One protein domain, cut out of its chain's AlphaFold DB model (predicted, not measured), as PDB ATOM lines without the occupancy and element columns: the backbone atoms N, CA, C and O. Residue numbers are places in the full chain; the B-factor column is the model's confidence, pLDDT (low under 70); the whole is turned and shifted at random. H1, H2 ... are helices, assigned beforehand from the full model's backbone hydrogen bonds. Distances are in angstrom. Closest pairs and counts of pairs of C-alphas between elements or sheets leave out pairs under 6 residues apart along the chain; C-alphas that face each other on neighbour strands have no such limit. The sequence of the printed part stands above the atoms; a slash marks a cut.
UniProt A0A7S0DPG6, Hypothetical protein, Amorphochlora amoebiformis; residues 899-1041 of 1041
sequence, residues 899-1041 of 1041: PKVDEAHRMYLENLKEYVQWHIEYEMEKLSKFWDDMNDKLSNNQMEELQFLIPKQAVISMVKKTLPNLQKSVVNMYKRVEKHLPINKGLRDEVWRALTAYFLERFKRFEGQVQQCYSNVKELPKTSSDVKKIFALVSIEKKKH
ATOM      1  N   PRO A 899     -41.525 -47.678 -19.360       89.94
ATOM      2  CA  PRO A 899     -40.118 -47.398 -19.660       89.94
ATOM      3  C   PRO A 899     -39.536 -46.260 -18.812       89.94
ATOM      4  O   PRO A 899     -38.346 -46.241 -18.508       89.94
ATOM      5  N   LYS A 900     -40.372 -45.288 -18.421       89.31
ATOM      6  CA  LYS A 900     -39.965 -44.183 -17.548       89.31
ATOM      7  C   LYS A 900     -39.915 -44.598 -16.083       89.31
ATOM      8  O   LYS A 900     -39.050 -44.106 -15.368       89.31
ATOM      9  N   VAL A 901     -40.793 -45.492 -15.639       90.25
ATOM     10  CA  VAL A 901     -40.745 -46.070 -14.289       90.25
ATOM     11  C   VAL A 901     -39.473 -46.898 -14.111       90.25
ATOM     12  O   VAL A 901     -38.759 -46.692 -13.130       90.25
ATOM     13  N   ASP A 902     -39.125 -47.728 -15.095       89.44
ATOM     14  CA  ASP A 902     -37.885 -48.512 -15.094       89.44
ATOM     15  C   ASP A 902     -36.646 -47.605 -15.114       89.44
ATOM     16  O   ASP A 902     -35.704 -47.798 -14.339       89.44
ATOM     17  N   GLU A 903     -36.657 -46.555 -15.945       92.56
ATOM     18  CA  GLU A 903     -35.589 -45.551 -15.971       92.56
ATOM     19  C   GLU A 903     -35.452 -44.832 -14.618       92.56
ATOM     20  O   GLU A 903     -34.331 -44.659 -14.138       92.56
ATOM     21  N   ALA A 904     -36.564 -44.444 -13.979       92.25
ATOM     22  CA  ALA A 904     -36.552 -43.835 -12.648       92.25
ATOM     23  C   ALA A 904     -36.005 -44.792 -11.588       92.25
ATOM     24  O   ALA A 904     -35.180 -44.374 -10.779       92.25
ATOM     25  N   HIS A 905     -36.410 -46.062 -11.599       93.25
ATOM     26  CA  HIS A 905     -35.922 -47.056 -10.646       93.25
ATOM     27  C   HIS A 905     -34.410 -47.272 -10.788       93.25
ATOM     28  O   HIS A 905     -33.677 -47.214  -9.798       93.25
ATOM     29  N   ARG A 906     -33.919 -47.417 -12.026       94.00
ATOM     30  CA  ARG A 906     -32.484 -47.536 -12.316       94.00
ATOM     31  C   ARG A 906     -31.711 -46.304 -11.840       94.00
ATOM     32  O   ARG A 906     -30.707 -46.445 -11.146       94.00
ATOM     33  N   MET A 907     -32.195 -45.104 -12.173       91.25
ATOM     34  CA  MET A 907     -31.577 -43.846 -11.740       91.25
ATOM     35  C   MET A 907     -31.592 -43.722 -10.212       91.25
ATOM     36  O   MET A 907     -30.600 -43.300  -9.628       91.25
ATOM     37  N   TYR A 908     -32.677 -44.111  -9.546       93.06
ATOM     38  CA  TYR A 908     -32.760 -44.121  -8.090       93.06
ATOM     39  C   TYR A 908     -31.686 -45.018  -7.462       93.06
ATOM     40  O   TYR A 908     -30.969 -44.546  -6.583       93.06
ATOM     41  N   LEU A 909     -31.539 -46.268  -7.917       91.88
ATOM     42  CA  LEU A 909     -30.565 -47.215  -7.361       91.88
ATOM     43  C   LEU A 909     -29.115 -46.753  -7.573       91.88
ATOM     44  O   LEU A 909     -28.303 -46.819  -6.650       91.88
ATOM     45  N   GLU A 910     -28.803 -46.249  -8.769       92.31
ATOM     46  CA  GLU A 910     -27.485 -45.705  -9.117       92.31
ATOM     47  C   GLU A 910     -27.123 -44.515  -8.215       92.31
ATOM     48  O   GLU A 910     -26.087 -44.518  -7.548       92.31
ATOM     49  N   ASN A 911     -28.041 -43.552  -8.083       90.31
ATOM     50  CA  ASN A 911     -27.841 -42.391  -7.219       90.31
ATOM     51  C   ASN A 911     -27.856 -42.766  -5.729       90.31
ATOM     52  O   ASN A 911     -27.123 -42.185  -4.937       90.31
ATOM     53  N   LEU A 912     -28.648 -43.752  -5.304       90.50
ATOM     54  CA  LEU A 912     -28.621 -44.243  -3.925       90.50
ATOM     55  C   LEU A 912     -27.233 -44.788  -3.570       90.50
ATOM     56  O   LEU A 912     -26.711 -44.466  -2.503       90.50
ATOM     57  N   LYS A 913     -26.622 -45.571  -4.466       90.12
ATOM     58  CA  LYS A 913     -25.262 -46.090  -4.283       90.12
ATOM     59  C   LYS A 913     -24.247 -44.953  -4.163       90.12
ATOM     60  O   LYS A 913     -23.460 -44.948  -3.218       90.12
ATOM     61  N   GLU A 914     -24.303 -43.967  -5.059       89.44
ATOM     62  CA  GLU A 914     -23.436 -42.785  -4.992       89.44
ATOM     63  C   GLU A 914     -23.644 -41.975  -3.705       89.44
ATOM     64  O   GLU A 914     -22.679 -41.476  -3.123       89.44
ATOM     65  N   TYR A 915     -24.887 -41.863  -3.227       89.69
ATOM     66  CA  TYR A 915     -25.216 -41.130  -2.007       89.69
ATOM     67  C   TYR A 915     -24.630 -41.835  -0.790       89.69
ATOM     68  O   TYR A 915     -23.981 -41.197   0.037       89.69
ATOM     69  N   VAL A 916     -24.833 -43.151  -0.696       89.44
ATOM     70  CA  VAL A 916     -24.300 -44.008   0.366       89.44
ATOM     71  C   VAL A 916     -22.773 -43.919   0.411       89.44
ATOM     72  O   VAL A 916     -22.206 -43.684   1.479       89.44
ATOM     73  N   GLN A 917     -22.120 -44.042  -0.748       88.50
ATOM     74  CA  GLN A 917     -20.671 -43.931  -0.873       88.50
ATOM     75  C   GLN A 917     -20.175 -42.549  -0.429       88.50
ATOM     76  O   GLN A 917     -19.342 -42.459   0.471       88.50
ATOM     77  N   TRP A 918     -20.745 -41.472  -0.979       90.12
ATOM     78  CA  TRP A 918     -20.389 -40.102  -0.605       90.12
ATOM     79  C   TRP A 918     -20.568 -39.846   0.896       90.12
ATOM     80  O   TRP A 918     -19.765 -39.158   1.522       90.12
ATOM     81  N   HIS A 919     -21.628 -40.385   1.494       84.75
ATOM     82  CA  HIS A 919     -21.937 -40.162   2.900       84.75
ATOM     83  C   HIS A 919     -20.909 -40.820   3.833       84.75
ATOM     84  O   HIS A 919     -20.569 -40.252   4.873       84.75
ATOM     85  N   ILE A 920     -20.393 -41.993   3.452       86.88
ATOM     86  CA  ILE A 920     -19.321 -42.693   4.171       86.88
ATOM     87  C   ILE A 920     -17.975 -41.999   3.944       86.88
ATOM     88  O   ILE A 920     -17.256 -41.765   4.914       86.88
ATOM     89  N   GLU A 921     -17.666 -41.600   2.705       87.69
ATOM     90  CA  GLU A 921     -16.480 -40.795   2.369       87.69
ATOM     91  C   GLU A 921     -16.438 -39.493   3.181       87.69
ATOM     92  O   GLU A 921     -15.383 -39.068   3.639       87.69
ATOM     93  N   TYR A 922     -17.596 -38.868   3.395       86.81
ATOM     94  CA  TYR A 922     -17.700 -37.614   4.127       86.81
ATOM     95  C   TYR A 922     -17.555 -37.792   5.648       86.81
ATOM     96  O   TYR A 922     -16.812 -37.050   6.287       86.81
ATOM     97  N   GLU A 923     -18.275 -38.740   6.258       84.25
ATOM     98  CA  GLU A 923     -18.256 -38.921   7.722       84.25
ATOM     99  C   GLU A 923     -17.027 -39.709   8.212       84.25
ATOM    100  O   GLU A 923     -16.634 -39.589   9.374       84.25
ATOM    101  N   MET A 924     -16.401 -40.509   7.342       83.62
ATOM    102  CA  MET A 924     -15.232 -41.336   7.659       83.62
ATOM    103  C   MET A 924     -14.141 -41.250   6.580       83.62
ATOM    104  O   MET A 924     -13.603 -42.267   6.144       83.62
ATOM    105  N   GLU A 925     -13.755 -40.032   6.195       84.50
ATOM    106  CA  GLU A 925     -12.786 -39.761   5.117       84.50
ATOM    107  C   GLU A 925     -11.490 -40.581   5.222       84.50
ATOM    108  O   GLU A 925     -11.065 -41.205   4.253       84.50
ATOM    109  N   LYS A 926     -10.876 -40.630   6.412       83.44
ATOM    110  CA  LYS A 926      -9.617 -41.364   6.637       83.44
ATOM    111  C   LYS A 926      -9.768 -42.871   6.430       83.44
ATOM    112  O   LYS A 926      -8.857 -43.500   5.907       83.44
ATOM    113  N   LEU A 927     -10.904 -43.436   6.844       83.75
ATOM    114  CA  LEU A 927     -11.195 -44.861   6.688       83.75
ATOM    115  C   LEU A 927     -11.517 -45.193   5.231       83.75
ATOM    116  O   LEU A 927     -11.046 -46.203   4.724       83.75
ATOM    117  N   SER A 928     -12.282 -44.328   4.558       85.50
ATOM    118  CA  SER A 928     -12.636 -44.519   3.153       85.50
ATOM    119  C   SER A 928     -11.404 -44.484   2.255       85.50
ATOM    120  O   SER A 928     -11.181 -45.451   1.536       85.50
ATOM    121  N   LYS A 929     -10.554 -43.450   2.378       84.56
ATOM    122  CA  LYS A 929      -9.298 -43.350   1.612       84.56
ATOM    123  C   LYS A 929      -8.396 -44.557   1.836       84.56
ATOM    124  O   LYS A 929      -7.821 -45.072   0.896       84.56
ATOM    125  N   PHE A 930      -8.324 -45.052   3.071       84.38
ATOM    126  CA  PHE A 930      -7.546 -46.247   3.373       84.38
ATOM    127  C   PHE A 930      -8.109 -47.511   2.711       84.38
ATOM    128  O   PHE A 930      -7.343 -48.344   2.234       84.38
ATOM    129  N   TRP A 931      -9.438 -47.659   2.658       85.06
ATOM    130  CA  TRP A 931     -10.066 -48.737   1.896       85.06
ATOM    131  C   TRP A 931      -9.796 -48.621   0.398       85.06
ATOM    132  O   TRP A 931      -9.560 -49.648  -0.231       85.06
ATOM    133  N   ASP A 932      -9.843 -47.410  -0.163       84.50
ATOM    134  CA  ASP A 932      -9.523 -47.162  -1.574       84.50
ATOM    135  C   ASP A 932      -8.046 -47.494  -1.857       84.50
ATOM    136  O   ASP A 932      -7.774 -48.332  -2.709       84.50
ATOM    137  N   ASP A 933      -7.108 -46.993  -1.044       82.00
ATOM    138  CA  ASP A 933      -5.668 -47.281  -1.154       82.00
ATOM    139  C   ASP A 933      -5.360 -48.788  -1.072       82.00
ATOM    140  O   ASP A 933      -4.510 -49.302  -1.803       82.00
ATOM    141  N   MET A 934      -6.032 -49.516  -0.169       78.12
ATOM    142  CA  MET A 934      -5.916 -50.977  -0.071       78.12
ATOM    143  C   MET A 934      -6.446 -51.675  -1.318       78.12
ATOM    144  O   MET A 934      -5.843 -52.638  -1.791       78.12
ATOM    145  N   ASN A 935      -7.579 -51.215  -1.837       82.50
ATOM    146  CA  ASN A 935      -8.224 -51.837  -2.979       82.50
ATOM    147  C   ASN A 935      -7.479 -51.545  -4.291       82.50
ATOM    148  O   ASN A 935      -7.371 -52.444  -5.120       82.50
ATOM    149  N   ASP A 936      -6.904 -50.355  -4.456       80.44
ATOM    150  CA  ASP A 936      -6.071 -49.985  -5.608       80.44
ATOM    151  C   ASP A 936      -4.765 -50.781  -5.627       80.44
ATOM    152  O   ASP A 936      -4.366 -51.331  -6.655       80.44
ATOM    153  N   LYS A 937      -4.125 -50.930  -4.461       77.75
ATOM    154  CA  LYS A 937      -2.925 -51.762  -4.322       77.75
ATOM    155  C   LYS A 937      -3.214 -53.243  -4.552       77.75
ATOM    156  O   LYS A 937      -2.350 -53.918  -5.092       77.75
ATOM    157  N   LEU A 938      -4.410 -53.725  -4.213       73.06
ATOM    158  CA  LEU A 938      -4.854 -55.093  -4.510       73.06
ATOM    159  C   LEU A 938      -5.290 -55.285  -5.970       73.06
ATOM    160  O   LEU A 938      -5.254 -56.394  -6.477       73.06
ATOM    161  N   SER A 939      -5.733 -54.233  -6.658       73.19
ATOM    162  CA  SER A 939      -6.177 -54.346  -8.056       73.19
ATOM    163  C   SER A 939      -5.003 -54.503  -9.029       73.19
ATOM    164  O   SER A 939      -5.176 -55.061 -10.107       73.19
ATOM    165  N   ASN A 940      -3.815 -54.033  -8.636       68.81
ATOM    166  CA  ASN A 940      -2.591 -54.081  -9.441       68.81
ATOM    167  C   ASN A 940      -1.634 -55.220  -9.053       68.81
ATOM    168  O   ASN A 940      -0.609 -55.378  -9.707       68.81
ATOM    169  N   ASN A 941      -1.927 -55.967  -7.986       69.69
ATOM    170  CA  ASN A 941      -1.005 -56.929  -7.372       69.69
ATOM    171  C   ASN A 941      -1.772 -58.145  -6.834       69.69
ATOM    172  O   ASN A 941      -2.991 -58.094  -6.671       69.69
ATOM    173  N   GLN A 942      -1.076 -59.240  -6.533       68.06
ATOM    174  CA  GLN A 942      -1.721 -60.414  -5.930       68.06
ATOM    175  C   GLN A 942      -2.040 -60.182  -4.442       68.06
ATOM    176  O   GLN A 942      -1.490 -59.286  -3.793       68.06
ATOM    177  N   MET A 943      -2.963 -60.969  -3.883       60.22
ATOM    178  CA  MET A 943      -3.483 -60.749  -2.527       60.22
ATOM    179  C   MET A 943      -2.401 -60.902  -1.450       60.22
ATOM    180  O   MET A 943      -2.422 -60.212  -0.435       60.22
ATOM    181  N   GLU A 944      -1.401 -61.729  -1.712       62.06
ATOM    182  CA  GLU A 944      -0.237 -62.002  -0.877       62.06
ATOM    183  C   GLU A 944       0.759 -60.823  -0.843       62.06
ATOM    184  O   GLU A 944       1.469 -60.631   0.145       62.06
ATOM    185  N   GLU A 945       0.776 -59.973  -1.877       64.31
ATOM    186  CA  GLU A 945       1.699 -58.833  -2.004       64.31
ATOM    187  C   GLU A 945       1.242 -57.597  -1.204       64.31
ATOM    188  O   GLU A 945       2.027 -56.685  -0.921       64.31
ATOM    189  N   LEU A 946      -0.017 -57.581  -0.745       67.56
ATOM    190  CA  LEU A 946      -0.578 -56.488   0.057       67.56
ATOM    191  C   LEU A 946       0.193 -56.225   1.356       67.56
ATOM    192  O   LEU A 946       0.321 -55.067   1.768       67.56
ATOM    193  N   GLN A 947       0.731 -57.272   1.990       66.25
ATOM    194  CA  GLN A 947       1.512 -57.150   3.223       66.25
ATOM    195  C   GLN A 947       2.787 -56.314   3.022       66.25
ATOM    196  O   GLN A 947       3.221 -55.616   3.944       66.25
ATOM    197  N   PHE A 948       3.374 -56.378   1.826       66.31
ATOM    198  CA  PHE A 948       4.597 -55.663   1.469       66.31
ATOM    199  C   PHE A 948       4.304 -54.224   1.020       66.31
ATOM    200  O   PHE A 948       5.074 -53.314   1.321       66.31
ATOM    201  N   LEU A 949       3.157 -53.992   0.371       67.06
ATOM    202  CA  LEU A 949       2.736 -52.677  -0.138       67.06
ATOM    203  C   LEU A 949       2.102 -51.767   0.925       67.06
ATOM    204  O   LEU A 949       2.058 -50.538   0.767       67.06
ATOM    205  N   ILE A 950       1.559 -52.351   1.996       74.00
ATOM    206  CA  ILE A 950       0.986 -51.625   3.132       74.00
ATOM    207  C   ILE A 950       1.581 -52.194   4.423       74.00
ATOM    208  O   ILE A 950       1.208 -53.293   4.847       74.00
ATOM    209  N   PRO A 951       2.461 -51.431   5.103       76.31
ATOM    210  CA  PRO A 951       3.069 -51.876   6.346       76.31
ATOM    211  C   PRO A 951       2.020 -52.205   7.410       76.31
ATOM    212  O   PRO A 951       1.087 -51.435   7.652       76.31
ATOM    213  N   LYS A 952       2.238 -53.300   8.146       71.25
ATOM    214  CA  LYS A 952       1.382 -53.752   9.261       71.25
ATOM    215  C   LYS A 952       1.057 -52.638  10.271       71.25
ATOM    216  O   LYS A 952      -0.057 -52.559  10.787       71.25
ATOM    217  N   GLN A 953       2.013 -51.743  10.535       71.38
ATOM    218  CA  GLN A 953       1.832 -50.612  11.455       71.38
ATOM    219  C   GLN A 953       0.808 -49.579  10.953       71.38
ATOM    220  O   GLN A 953       0.123 -48.959  11.767       71.38
ATOM    221  N   ALA A 954       0.641 -49.424   9.636       74.56
ATOM    222  CA  ALA A 954      -0.352 -48.525   9.051       74.56
ATOM    223  C   ALA A 954      -1.783 -49.040   9.287       74.56
ATOM    224  O   ALA A 954      -2.642 -48.273   9.727       74.56
ATOM    225  N   VAL A 955      -2.006 -50.351   9.110       73.38
ATOM    226  CA  VAL A 955      -3.287 -51.020   9.405       73.38
ATOM    227  C   VAL A 955      -3.635 -50.875  10.892       73.38
ATOM    228  O   VAL A 955      -4.723 -50.416  11.236       73.38
ATOM    229  N   ILE A 956      -2.690 -51.176  11.792       72.25
ATOM    230  CA  ILE A 956      -2.898 -51.079  13.249       72.25
ATOM    231  C   ILE A 956      -3.182 -49.631  13.682       72.25
ATOM    232  O   ILE A 956      -4.071 -49.392  14.499       72.25
ATOM    233  N   SER A 957      -2.454 -48.655  13.132       73.44
ATOM    234  CA  SER A 957      -2.642 -47.228  13.424       73.44
ATOM    235  C   SER A 957      -4.018 -46.728  12.971       73.44
ATOM    236  O   SER A 957      -4.696 -46.028  13.727       73.44
ATOM    237  N   MET A 958      -4.474 -47.135  11.782       75.88
ATOM    238  CA  MET A 958      -5.808 -46.807  11.271       75.88
ATOM    239  C   MET A 958      -6.905 -47.429  12.140       75.88
ATOM    240  O   MET A 958      -7.844 -46.746  12.558       75.88
ATOM    241  N   VAL A 959      -6.757 -48.710  12.479       72.62
ATOM    242  CA  VAL A 959      -7.716 -49.450  13.301       72.62
ATOM    243  C   VAL A 959      -7.829 -48.834  14.701       72.62
ATOM    244  O   VAL A 959      -8.936 -48.512  15.137       72.62
ATOM    245  N   LYS A 960      -6.706 -48.558  15.381       71.81
ATOM    246  CA  LYS A 960      -6.694 -47.951  16.725       71.81
ATOM    247  C   LYS A 960      -7.260 -46.529  16.762       71.81
ATOM    248  O   LYS A 960      -7.872 -46.157  17.756       71.81
ATOM    249  N   LYS A 961      -7.080 -45.730  15.705       75.50
ATOM    250  CA  LYS A 961      -7.576 -44.339  15.658       75.50
ATOM    251  C   LYS A 961      -9.060 -44.235  15.294       75.50
ATOM    252  O   LYS A 961      -9.730 -43.303  15.742       75.50
ATOM    253  N   THR A 962      -9.578 -45.170  14.496       70.88
ATOM    254  CA  THR A 962     -10.880 -44.999  13.826       70.88
ATOM    255  C   THR A 962     -11.985 -45.889  14.405       70.88
ATOM    256  O   THR A 962     -13.106 -45.414  14.583       70.88
ATOM    257  N   LEU A 963     -11.687 -47.135  14.809       71.00
ATOM    258  CA  LEU A 963     -12.686 -48.043  15.406       71.00
ATOM    259  C   LEU A 963     -13.283 -47.564  16.748       71.00
ATOM    260  O   LEU A 963     -14.474 -47.822  16.968       71.00
ATOM    261  N   PRO A 964     -12.545 -46.887  17.655       73.50
ATOM    262  CA  PRO A 964     -13.128 -46.382  18.903       73.50
ATOM    263  C   PRO A 964     -14.206 -45.320  18.661       73.50
ATOM    264  O   PRO A 964     -15.259 -45.348  19.290       73.50
ATOM    265  N   ASN A 965     -13.994 -44.444  17.674       77.88
ATOM    266  CA  ASN A 965     -14.922 -43.368  17.318       77.88
ATOM    267  C   ASN A 965     -16.081 -43.826  16.413       77.88
ATOM    268  O   ASN A 965     -16.989 -43.042  16.137       77.88
ATOM    269  N   LEU A 966     -16.088 -45.096  15.989       80.50
ATOM    270  CA  LEU A 966     -17.048 -45.640  15.029       80.50
ATOM    271  C   LEU A 966     -18.506 -45.427  15.456       80.50
ATOM    272  O   LEU A 966     -19.318 -44.996  14.646       80.50
ATOM    273  N   GLN A 967     -18.843 -45.662  16.728       81.94
ATOM    274  CA  GLN A 967     -20.211 -45.473  17.228       81.94
ATOM    275  C   GLN A 967     -20.663 -44.010  17.111       81.94
ATOM    276  O   GLN A 967     -21.772 -43.739  16.655       81.94
ATOM    277  N   LYS A 968     -19.783 -43.057  17.444       83.69
ATOM    278  CA  LYS A 968     -20.057 -41.620  17.320       83.69
ATOM    279  C   LYS A 968     -20.245 -41.211  15.856       83.69
ATOM    280  O   LYS A 968     -21.184 -40.480  15.547       83.69
ATOM    281  N   SER A 969     -19.405 -41.720  14.955       84.31
ATOM    282  CA  SER A 969     -19.529 -41.481  13.512       84.31
ATOM    283  C   SER A 969     -20.806 -42.094  12.920       84.31
ATOM    284  O   SER A 969     -21.458 -41.447  12.108       84.31
ATOM    285  N   VAL A 970     -21.240 -43.281  13.365       85.56
ATOM    286  CA  VAL A 970     -22.519 -43.890  12.939       85.56
ATOM    287  C   VAL A 970     -23.724 -43.074  13.421       85.56
ATOM    288  O   VAL A 970     -24.651 -42.834  12.647       85.56
ATOM    289  N   VAL A 971     -23.700 -42.562  14.656       85.88
ATOM    290  CA  VAL A 971     -24.750 -41.656  15.163       85.88
ATOM    291  C   VAL A 971     -24.797 -40.349  14.363       85.88
ATOM    292  O   VAL A 971     -25.882 -39.877  14.016       85.88
ATOM    293  N   ASN A 972     -23.641 -39.765  14.041       86.12
ATOM    294  CA  ASN A 972     -23.565 -38.568  13.199       86.12
ATOM    295  C   ASN A 972     -24.076 -38.837  11.783       86.12
ATOM    296  O   ASN A 972     -24.819 -38.012  11.244       86.12
ATOM    297  N   MET A 973     -23.759 -40.012  11.225       85.56
ATOM    298  CA  MET A 973     -24.282 -40.425   9.931       85.56
ATOM    299  C   MET A 973     -25.814 -40.438   9.941       85.56
ATOM    300  O   MET A 973     -26.435 -39.812   9.084       85.56
ATOM    301  N   TYR A 974     -26.428 -41.077  10.940       85.88
ATOM    302  CA  TYR A 974     -27.886 -41.117  11.063       85.88
ATOM    303  C   TYR A 974     -28.488 -39.712  11.186       85.88
ATOM    304  O   TYR A 974     -29.368 -39.352  10.410       85.88
ATOM    305  N   LYS A 975     -27.959 -38.865  12.086       85.50
ATOM    306  CA  LYS A 975     -28.422 -37.472  12.262       85.50
ATOM    307  C   LYS A 975     -28.373 -36.667  10.960       85.50
ATOM    308  O   LYS A 975     -29.246 -35.834  10.710       85.50
ATOM    309  N   ARG A 976     -27.359 -36.896  10.120       86.00
ATOM    310  CA  ARG A 976     -27.247 -36.244   8.811       86.00
ATOM    311  C   ARG A 976     -28.304 -36.750   7.835       86.00
ATOM    312  O   ARG A 976     -28.934 -35.924   7.178       86.00
ATOM    313  N   VAL A 977     -28.554 -38.058   7.797       85.44
ATOM    314  CA  VAL A 977     -29.652 -38.647   7.016       85.44
ATOM    315  C   VAL A 977     -31.004 -38.064   7.455       85.44
ATOM    316  O   VAL A 977     -31.792 -37.671   6.599       85.44
ATOM    317  N   GLU A 978     -31.251 -37.890   8.760       82.88
ATOM    318  CA  GLU A 978     -32.479 -37.250   9.265       82.88
ATOM    319  C   GLU A 978     -32.629 -35.795   8.796       82.88
ATOM    320  O   GLU A 978     -33.725 -35.364   8.437       82.88
ATOM    321  N   LYS A 979     -31.527 -35.037   8.767       82.06
ATOM    322  CA  LYS A 979     -31.506 -33.642   8.303       82.06
ATOM    323  C   LYS A 979     -31.682 -33.523   6.788       82.06
ATOM    324  O   LYS A 979     -32.261 -32.551   6.304       82.06
ATOM    325  N   HIS A 980     -31.134 -34.470   6.035       80.50
ATOM    326  CA  HIS A 980     -31.237 -34.513   4.580       80.50
ATOM    327  C   HIS A 980     -32.632 -34.953   4.122       80.50
ATOM    328  O   HIS A 980     -33.147 -34.375   3.171       80.50
ATOM    329  N   LEU A 981     -33.260 -35.892   4.838       79.12
ATOM    330  CA  LEU A 981     -34.575 -36.463   4.525       79.12
ATOM    331  C   LEU A 981     -35.577 -36.232   5.675       79.12
ATOM    332  O   LEU A 981     -35.956 -37.186   6.365       79.12
ATOM    333  N   PRO A 982     -36.027 -34.984   5.916       67.44
ATOM    334  CA  PRO A 982     -36.928 -34.676   7.026       67.44
ATOM    335  C   PRO A 982     -38.347 -35.239   6.835       67.44
ATOM    336  O   PRO A 982     -38.979 -35.599   7.824       67.44
ATOM    337  N   ILE A 983     -38.828 -35.340   5.588       65.19
ATOM    338  CA  ILE A 983     -40.244 -35.594   5.257       65.19
ATOM    339  C   ILE A 983     -40.533 -37.086   4.999       65.19
ATOM    340  O   ILE A 983     -41.509 -37.622   5.517       65.19
ATOM    341  N   ASN A 984     -39.677 -37.797   4.255       70.25
ATOM    342  CA  ASN A 984     -39.933 -39.185   3.847       70.25
ATOM    343  C   ASN A 984     -39.358 -40.218   4.836       70.25
ATOM    344  O   ASN A 984     -38.243 -40.709   4.646       70.25
ATOM    345  N   LYS A 985     -40.124 -40.596   5.873       68.25
ATOM    346  CA  LYS A 985     -39.707 -41.625   6.856       68.25
ATOM    347  C   LYS A 985     -39.393 -42.986   6.209       68.25
ATOM    348  O   LYS A 985     -38.377 -43.586   6.535       68.25
ATOM    349  N   GLY A 986     -40.201 -43.435   5.243       74.81
ATOM    350  CA  GLY A 986     -39.972 -44.710   4.546       74.81
ATOM    351  C   GLY A 986     -38.687 -44.730   3.707       74.81
ATOM    352  O   GLY A 986     -37.906 -45.677   3.790       74.81
ATOM    353  N   LEU A 987     -38.415 -43.653   2.959       82.31
ATOM    354  CA  LEU A 987     -37.162 -43.507   2.206       82.31
ATOM    355  C   LEU A 987     -35.958 -43.394   3.146       82.31
ATOM    356  O   LEU A 987     -34.902 -43.947   2.856       82.31
ATOM    357  N   ARG A 988     -36.107 -42.716   4.289       83.44
ATOM    358  CA  ARG A 988     -35.057 -42.619   5.310       83.44
ATOM    359  C   ARG A 988     -34.620 -44.002   5.793       83.44
ATOM    360  O   ARG A 988     -33.421 -44.271   5.833       83.44
ATOM    361  N   ASP A 989     -35.574 -44.872   6.118       82.88
ATOM    362  CA  ASP A 989     -35.291 -46.241   6.562       82.88
ATOM    363  C   ASP A 989     -34.619 -47.069   5.462       82.88
ATOM    364  O   ASP A 989     -33.719 -47.865   5.727       82.88
ATOM    365  N   GLU A 990     -35.029 -46.871   4.212       85.19
ATOM    366  CA  GLU A 990     -34.443 -47.536   3.051       85.19
ATOM    367  C   GLU A 990     -33.006 -47.101   2.769       85.19
ATOM    368  O   GLU A 990     -32.115 -47.943   2.631       85.19
ATOM    369  N   VAL A 991     -32.755 -45.794   2.793       88.12
ATOM    370  CA  VAL A 991     -31.415 -45.214   2.682       88.12
ATOM    371  C   VAL A 991     -30.533 -45.680   3.838       88.12
ATOM    372  O   VAL A 991     -29.370 -46.013   3.623       88.12
ATOM    373  N   TRP A 992     -31.074 -45.763   5.057       89.31
ATOM    374  CA  TRP A 992     -30.331 -46.248   6.218       89.31
ATOM    375  C   TRP A 992     -29.979 -47.736   6.122       89.31
ATOM    376  O   TRP A 992     -28.850 -48.125   6.437       89.31
ATOM    377  N   ARG A 993     -30.902 -48.576   5.631       87.94
ATOM    378  CA  ARG A 993     -30.620 -49.985   5.317       87.94
ATOM    379  C   ARG A 993     -29.520 -50.109   4.266       87.94
ATOM    380  O   ARG A 993     -28.604 -50.899   4.469       87.94
ATOM    381  N   ALA A 994     -29.583 -49.321   3.192       88.56
ATOM    382  CA  ALA A 994     -28.570 -49.322   2.137       88.56
ATOM    383  C   ALA A 994     -27.195 -48.860   2.653       88.56
ATOM    384  O   ALA A 994     -26.192 -49.522   2.394       88.56
ATOM    385  N   LEU A 995     -27.155 -47.793   3.460       88.56
ATOM    386  CA  LEU A 995     -25.949 -47.322   4.155       88.56
ATOM    387  C   LEU A 995     -25.335 -48.411   5.033       88.56
ATOM    388  O   LEU A 995     -24.134 -48.663   4.971       88.56
ATOM    389  N   THR A 996     -26.174 -49.071   5.832       88.69
ATOM    390  CA  THR A 996     -25.751 -50.150   6.727       88.69
ATOM    391  C   THR A 996     -25.200 -51.333   5.934       88.69
ATOM    392  O   THR A 996     -24.126 -51.834   6.252       88.69
ATOM    393  N   ALA A 997     -25.911 -51.772   4.892       89.75
ATOM    394  CA  ALA A 997     -25.502 -52.897   4.059       89.75
ATOM    395  C   ALA A 997     -24.163 -52.628   3.361       89.75
ATOM    396  O   ALA A 997     -23.248 -53.437   3.490       89.75
ATOM    397  N   TYR A 998     -24.018 -51.467   2.717       89.44
ATOM    398  CA  TYR A 998     -22.788 -51.087   2.022       89.44
ATOM    399  C   TYR A 998     -21.600 -50.957   2.982       89.44
ATOM    400  O   TYR A 998     -20.513 -51.460   2.703       89.44
ATOM    401  N   PHE A 999     -21.799 -50.324   4.146       88.31
ATOM    402  CA  PHE A 999     -20.742 -50.216   5.151       88.31
ATOM    403  C   PHE A 999     -20.311 -51.597   5.653       88.31
ATOM    404  O   PHE A 999     -19.117 -51.870   5.758       88.31
ATOM    405  N   LEU A1000     -21.270 -52.480   5.951       87.62
ATOM    406  CA  LEU A1000     -20.983 -53.833   6.423       87.62
ATOM    407  C   LEU A1000     -20.281 -54.680   5.364       87.62
ATOM    408  O   LEU A1000     -19.366 -55.419   5.709       87.62
ATOM    409  N   GLU A1001     -20.684 -54.587   4.099       88.19
ATOM    410  CA  GLU A1001     -20.030 -55.287   2.991       88.19
ATOM    411  C   GLU A1001     -18.574 -54.835   2.842       88.19
ATOM    412  O   GLU A1001     -17.659 -55.661   2.829       88.19
ATOM    413  N   ARG A1002     -18.343 -53.519   2.831       85.44
ATOM    414  CA  ARG A1002     -17.001 -52.943   2.708       85.44
ATOM    415  C   ARG A1002     -16.123 -53.260   3.922       85.44
ATOM    416  O   ARG A1002     -14.951 -53.594   3.761       85.44
ATOM    417  N   PHE A1003     -16.699 -53.252   5.125       84.50
ATOM    418  CA  PHE A1003     -16.006 -53.650   6.350       84.50
ATOM    419  C   PHE A1003     -15.686 -55.151   6.380       84.50
ATOM    420  O   PHE A1003     -14.593 -55.516   6.791       84.50
ATOM    421  N   LYS A1004     -16.589 -56.023   5.909       85.62
ATOM    422  CA  LYS A1004     -16.332 -57.468   5.773       85.62
ATOM    423  C   LYS A1004     -15.218 -57.763   4.775       85.62
ATOM    424  O   LYS A1004     -14.378 -58.614   5.040       85.62
ATOM    425  N   ARG A1005     -15.190 -57.056   3.641       83.69
ATOM    426  CA  ARG A1005     -14.097 -57.166   2.663       83.69
ATOM    427  C   ARG A1005     -12.765 -56.767   3.293       83.69
ATOM    428  O   ARG A1005     -11.793 -57.497   3.150       83.69
ATOM    429  N   PHE A1006     -12.745 -55.661   4.036       81.62
ATOM    430  CA  PHE A1006     -11.571 -55.226   4.788       81.62
ATOM    431  C   PHE A1006     -11.144 -56.245   5.859       81.62
ATOM    432  O   PHE A1006      -9.968 -56.574   5.950       81.62
ATOM    433  N   GLU A1007     -12.088 -56.785   6.634       79.31
ATOM    434  CA  GLU A1007     -11.844 -57.840   7.629       79.31
ATOM    435  C   GLU A1007     -11.207 -59.077   6.976       79.31
ATOM    436  O   GLU A1007     -10.171 -59.540   7.444       79.31
ATOM    437  N   GLY A1008     -11.747 -59.540   5.842       78.50
ATOM    438  CA  GLY A1008     -11.194 -60.662   5.077       78.50
ATOM    439  C   GLY A1008      -9.802 -60.384   4.501       78.50
ATOM    440  O   GLY A1008      -8.912 -61.218   4.637       78.50
ATOM    441  N   GLN A1009      -9.582 -59.197   3.927       77.56
ATOM    442  CA  GLN A1009      -8.265 -58.767   3.431       77.56
ATOM    443  C   GLN A1009      -7.227 -58.722   4.559       77.56
ATOM    444  O   GLN A1009      -6.102 -59.186   4.396       77.56
ATOM    445  N   VAL A1010      -7.598 -58.206   5.732       76.44
ATOM    446  CA  VAL A1010      -6.689 -58.162   6.882       76.44
ATOM    447  C   VAL A1010      -6.406 -59.566   7.419       76.44
ATOM    448  O   VAL A1010      -5.261 -59.871   7.746       76.44
ATOM    449  N   GLN A1011      -7.418 -60.431   7.480       75.44
ATOM    450  CA  GLN A1011      -7.288 -61.794   7.995       75.44
ATOM    451  C   GLN A1011      -6.431 -62.693   7.091       75.44
ATOM    452  O   GLN A1011      -5.674 -63.514   7.602       75.44
ATOM    453  N   GLN A1012      -6.521 -62.524   5.768       71.50
ATOM    454  CA  GLN A1012      -5.756 -63.312   4.796       71.50
ATOM    455  C   GLN A1012      -4.310 -62.816   4.641       71.50
ATOM    456  O   GLN A1012      -3.395 -63.632   4.590       71.50
ATOM    457  N   CYS A1013      -4.077 -61.498   4.631       69.56
ATOM    458  CA  CYS A1013      -2.754 -60.921   4.352       69.56
ATOM    459  C   CYS A1013      -1.924 -60.611   5.614       69.56
ATOM    460  O   CYS A1013      -0.725 -60.367   5.520       69.56
ATOM    461  N   TYR A1014      -2.535 -60.573   6.804       71.38
ATOM    462  CA  TYR A1014      -1.862 -60.185   8.052       71.38
ATOM    463  C   TYR A1014      -2.165 -61.154   9.200       71.38
ATOM    464  O   TYR A1014      -2.538 -60.741  10.301       71.38
ATOM    465  N   SER A1015      -1.912 -62.442   8.964       58.28
ATOM    466  CA  SER A1015      -2.092 -63.579   9.889       58.28
ATOM    467  C   SER A1015      -1.528 -63.384  11.312       58.28
ATOM    468  O   SER A1015      -1.984 -64.023  12.254       58.28
ATOM    469  N   ASN A1016      -0.596 -62.443  11.506       55.75
ATOM    470  CA  ASN A1016       0.037 -62.124  12.793       55.75
ATOM    471  C   ASN A1016      -0.550 -60.885  13.514       55.75
ATOM    472  O   ASN A1016       0.075 -60.367  14.450       55.75
ATOM    473  N   VAL A1017      -1.669 -60.310  13.057       57.91
ATOM    474  CA  VAL A1017      -2.411 -59.272  13.798       57.91
ATOM    475  C   VAL A1017      -3.433 -59.984  14.682       57.91
ATOM    476  O   VAL A1017      -4.474 -60.410  14.197       57.91
ATOM    477  N   LYS A1018      -3.130 -60.134  15.980       53.94
ATOM    478  CA  LYS A1018      -4.111 -60.595  16.974       53.94
ATOM    479  C   LYS A1018      -5.363 -59.722  16.864       53.94
ATOM    480  O   LYS A1018      -5.243 -58.512  17.024       53.94
ATOM    481  N   GLU A1019      -6.475 -60.375  16.533       56.03
ATOM    482  CA  GLU A1019      -7.877 -59.940  16.534       56.03
ATOM    483  C   GLU A1019      -8.130 -58.444  16.274       56.03
ATOM    484  O   GLU A1019      -7.819 -57.566  17.082       56.03
ATOM    485  N   LEU A1020      -8.781 -58.140  15.144       61.47
ATOM    486  CA  LEU A1020      -9.375 -56.821  14.925       61.47
ATOM    487  C   LEU A1020     -10.232 -56.434  16.153       61.47
ATOM    488  O   LEU A1020     -11.098 -57.212  16.542       61.47
ATOM    489  N   PRO A1021     -10.067 -55.227  16.736       60.88
ATOM    490  CA  PRO A1021     -10.775 -54.811  17.954       60.88
ATOM    491  C   PRO A1021     -12.306 -54.840  17.869       60.88
ATOM    492  O   PRO A1021     -12.979 -54.737  18.891       60.88
ATOM    493  N   LYS A1022     -12.864 -54.881  16.655       66.00
ATOM    494  CA  LYS A1022     -14.291 -55.063  16.383       66.00
ATOM    495  C   LYS A1022     -14.428 -55.931  15.140       66.00
ATOM    496  O   LYS A1022     -13.852 -55.590  14.106       66.00
ATOM    497  N   THR A1023     -15.218 -56.992  15.240       72.19
ATOM    498  CA  THR A1023     -15.563 -57.865  14.110       72.19
ATOM    499  C   THR A1023     -16.719 -57.279  13.296       72.19
ATOM    500  O   THR A1023     -17.440 -56.391  13.773       72.19
ATOM    501  N   SER A1024     -16.977 -57.784  12.085       73.75
ATOM    502  CA  SER A1024     -18.170 -57.372  11.317       73.75
ATOM    503  C   SER A1024     -19.493 -57.603  12.069       73.75
ATOM    504  O   SER A1024     -20.465 -56.869  11.855       73.75
ATOM    505  N   SER A1025     -19.532 -58.560  13.004       76.75
ATOM    506  CA  SER A1025     -20.664 -58.794  13.913       76.75
ATOM    507  C   SER A1025     -20.863 -57.640  14.904       76.75
ATOM    508  O   SER A1025     -21.989 -57.185  15.121       76.75
ATOM    509  N   ASP A1026     -19.776 -57.092  15.450       78.88
ATOM    510  CA  ASP A1026     -19.826 -55.971  16.395       78.88
ATOM    511  C   ASP A1026     -20.220 -54.664  15.707       78.88
ATOM    512  O   ASP A1026     -21.022 -53.892  16.234       78.88
ATOM    513  N   VAL A1027     -19.743 -54.445  14.478       81.44
ATOM    514  CA  VAL A1027     -20.188 -53.323  13.639       81.44
ATOM    515  C   VAL A1027     -21.689 -53.422  13.355       81.44
ATOM    516  O   VAL A1027     -22.409 -52.432  13.498       81.44
ATOM    517  N   LYS A1028     -22.201 -54.617  13.033       82.81
ATOM    518  CA  LYS A1028     -23.640 -54.840  12.810       82.81
ATOM    519  C   LYS A1028     -24.475 -54.507  14.052       82.81
ATOM    520  O   LYS A1028     -25.531 -53.887  13.918       82.81
ATOM    521  N   LYS A1029     -23.994 -54.847  15.256       81.94
ATOM    522  CA  LYS A1029     -24.644 -54.470  16.526       81.94
ATOM    523  C   LYS A1029     -24.677 -52.953  16.725       81.94
ATOM    524  O   LYS A1029     -25.709 -52.435  17.135       81.94
ATOM    525  N   ILE A1030     -23.608 -52.229  16.383       82.12
ATOM    526  CA  ILE A1030     -23.561 -50.757  16.487       82.12
ATOM    527  C   ILE A1030     -24.639 -50.103  15.608       82.12
ATOM    528  O   ILE A1030     -25.382 -49.249  16.086       82.12
ATOM    529  N   PHE A1031     -24.785 -50.528  14.348       83.56
ATOM    530  CA  PHE A1031     -25.843 -50.017  13.463       83.56
ATOM    531  C   PHE A1031     -27.256 -50.399  13.945       83.56
ATOM    532  O   PHE A1031     -28.190 -49.599  13.833       83.56
ATOM    533  N   ALA A1032     -27.420 -51.596  14.520       80.31
ATOM    534  CA  ALA A1032     -28.687 -52.031  15.102       80.31
ATOM    535  C   ALA A1032     -29.075 -51.197  16.337       80.31
ATOM    536  O   ALA A1032     -30.219 -50.761  16.430       80.31
ATOM    537  N   LEU A1033     -28.128 -50.908  17.237       77.75
ATOM    538  CA  LEU A1033     -28.353 -50.082  18.430       77.75
ATOM    539  C   LEU A1033     -28.810 -48.665  18.068       77.75
ATOM    540  O   LEU A1033     -29.821 -48.203  18.591       77.75
ATOM    541  N   VAL A1034     -28.150 -48.024  17.096       76.50
ATOM    542  CA  VAL A1034     -28.539 -46.688  16.608       76.50
ATOM    543  C   VAL A1034     -29.944 -46.698  15.992       76.50
ATOM    544  O   VAL A1034     -30.706 -45.749  16.168       76.50
ATOM    545  N   SER A1035     -30.323 -47.791  15.324       68.75
ATOM    546  CA  SER A1035     -31.667 -47.960  14.753       68.75
ATOM    547  C   SER A1035     -32.752 -48.182  15.820       68.75
ATOM    548  O   SER A1035     -33.904 -47.817  15.603       68.75
ATOM    549  N   ILE A1036     -32.408 -48.791  16.962       61.28
ATOM    550  CA  ILE A1036     -33.335 -49.112  18.062       61.28
ATOM    551  C   ILE A1036     -33.521 -47.916  19.005       61.28
ATOM    552  O   ILE A1036     -34.658 -47.592  19.344       61.28
ATOM    553  N   GLU A1037     -32.439 -47.235  19.399       59.00
ATOM    554  CA  GLU A1037     -32.494 -46.036  20.257       59.00
ATOM    555  C   GLU A1037     -33.356 -44.928  19.642       59.00
ATOM    556  O   GLU A1037     -34.057 -44.212  20.350       59.00
ATOM    557  N   LYS A1038     -33.359 -44.824  18.310       58.66
ATOM    558  CA  LYS A1038     -34.117 -43.816  17.565       58.66
ATOM    559  C   LYS A1038     -35.547 -44.218  17.205       58.66
ATOM    560  O   LYS A1038     -36.328 -43.331  16.914       58.66
ATOM    561  N   LYS A1039     -35.910 -45.508  17.245       54.66
ATOM    562  CA  LYS A1039     -37.315 -45.960  17.119       54.66
ATOM    563  C   LYS A1039     -38.118 -45.797  18.418       54.66
ATOM    564  O   LYS A1039     -39.337 -45.914  18.386       54.66
ATOM    565  N   LYS A1040     -37.435 -45.590  19.553       41.22
ATOM    566  CA  LYS A1040     -38.036 -45.316  20.872       41.22
ATOM    567  C   LYS A1040     -38.346 -43.829  21.114       41.22
ATOM    568  O   LYS A1040     -39.070 -43.531  22.061       41.22
ATOM    569  N   HIS A1041     -37.794 -42.933  20.298       36.97
ATOM    570  CA  HIS A1041     -38.087 -41.495  20.258       36.97
ATOM    571  C   HIS A1041     -38.920 -41.174  19.018       36.97
ATOM    572  O   HIS A1041     -39.649 -40.159  19.065       36.97
TER     573      HIS A1041
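AT A GLANCE: This is residues 899 to 1041 of the 1041 residues of the protein "Hypothetical protein" of Amorphochlora amoebiformis (UniProt A0A7S0DPG6). Look for a flat slab of helices in two layers: H1 and H2 meet at a corner as a V, H4 and H5 run one after the other beside it, and the long hairpin of H6 and H7 covers one side of them. H6 runs along the slab's length and crosses H1; residues 899 to 908 of H1 stick out, and little H3 sits at the far end of H6. The 143 printed residues hold seven named helices, H1 to H7 in chain order, and no named strand; the class is all helix. The whole is only just compact, close to loose, with a radius of gyration of the C-alphas of 17.0 A and spans of 48 by 40 by 21 A.

HOW THE PARTS SIT: Start at H1, residues 899 to 923, which touches H2, residues 925 to 939, only at the corner, closest at the C-alphas of Glu 921 and Ser 928, 5.4 A; their lines are only just about perpendicular, at 70.3 degrees. H3, residues 943 to 949, touches H2 at a steep tilt of 60 degrees, closest at C-alphas Leu 938 and Leu 946, 6.4 A. H4, residues 952 to 962, touches no helix; it is close to but not clearly touching H2, with C-alphas Leu 927 and Thr 962 closest at 7.1 A. H5, residues 966 to 980, touches H1 at a steep tilt of 43 degrees, closest at C-alphas Glu 923 and Ser 969, 6.5 A. The hub is H6, residues 985 to 1013, which touches H1, H3, H5 and H7, residues 1024 to 1037. It touches H1 at a steep tilt of 58 degrees, closest at C-alphas Val 916 and Leu 995, 5.3 A. H6 and H7 form a hairpin at a shallow tilt of 20 degrees, closest at C-alphas Lys 1004 and Ser 1024, 5.8 A. In H1, H2, H4, H5, H6 and H7 every O i to N i+4 pair is within hydrogen-bond range; H3 has 1 of 3, and 2 of 4 O i to N i+3 pairs.

IN THESE COORDINATES: Find C-alpha 899 at (-40.118, -47.398, -19.660); from there H1 runs 36.0 A to residue 923. H6 runs 41.8 A from C-alpha 985 at (-39.707, -41.625, 6.856). H2, H5 and H7 measure 20.7, 20.8 and 20.3 A; H7 ends at C-alpha 1037, (-32.494, -46.036, 20.257).

THE WHOLE: The two C-alphas farthest apart, Pro 899 and Asn 1016, are 53.7 A apart. The printed part has no cut and no long link. Mean pLDDT of the printed part is 78.4; 29 residues are under 70, among them 940 to 949, 1015 to 1022 and 1035 to 1041.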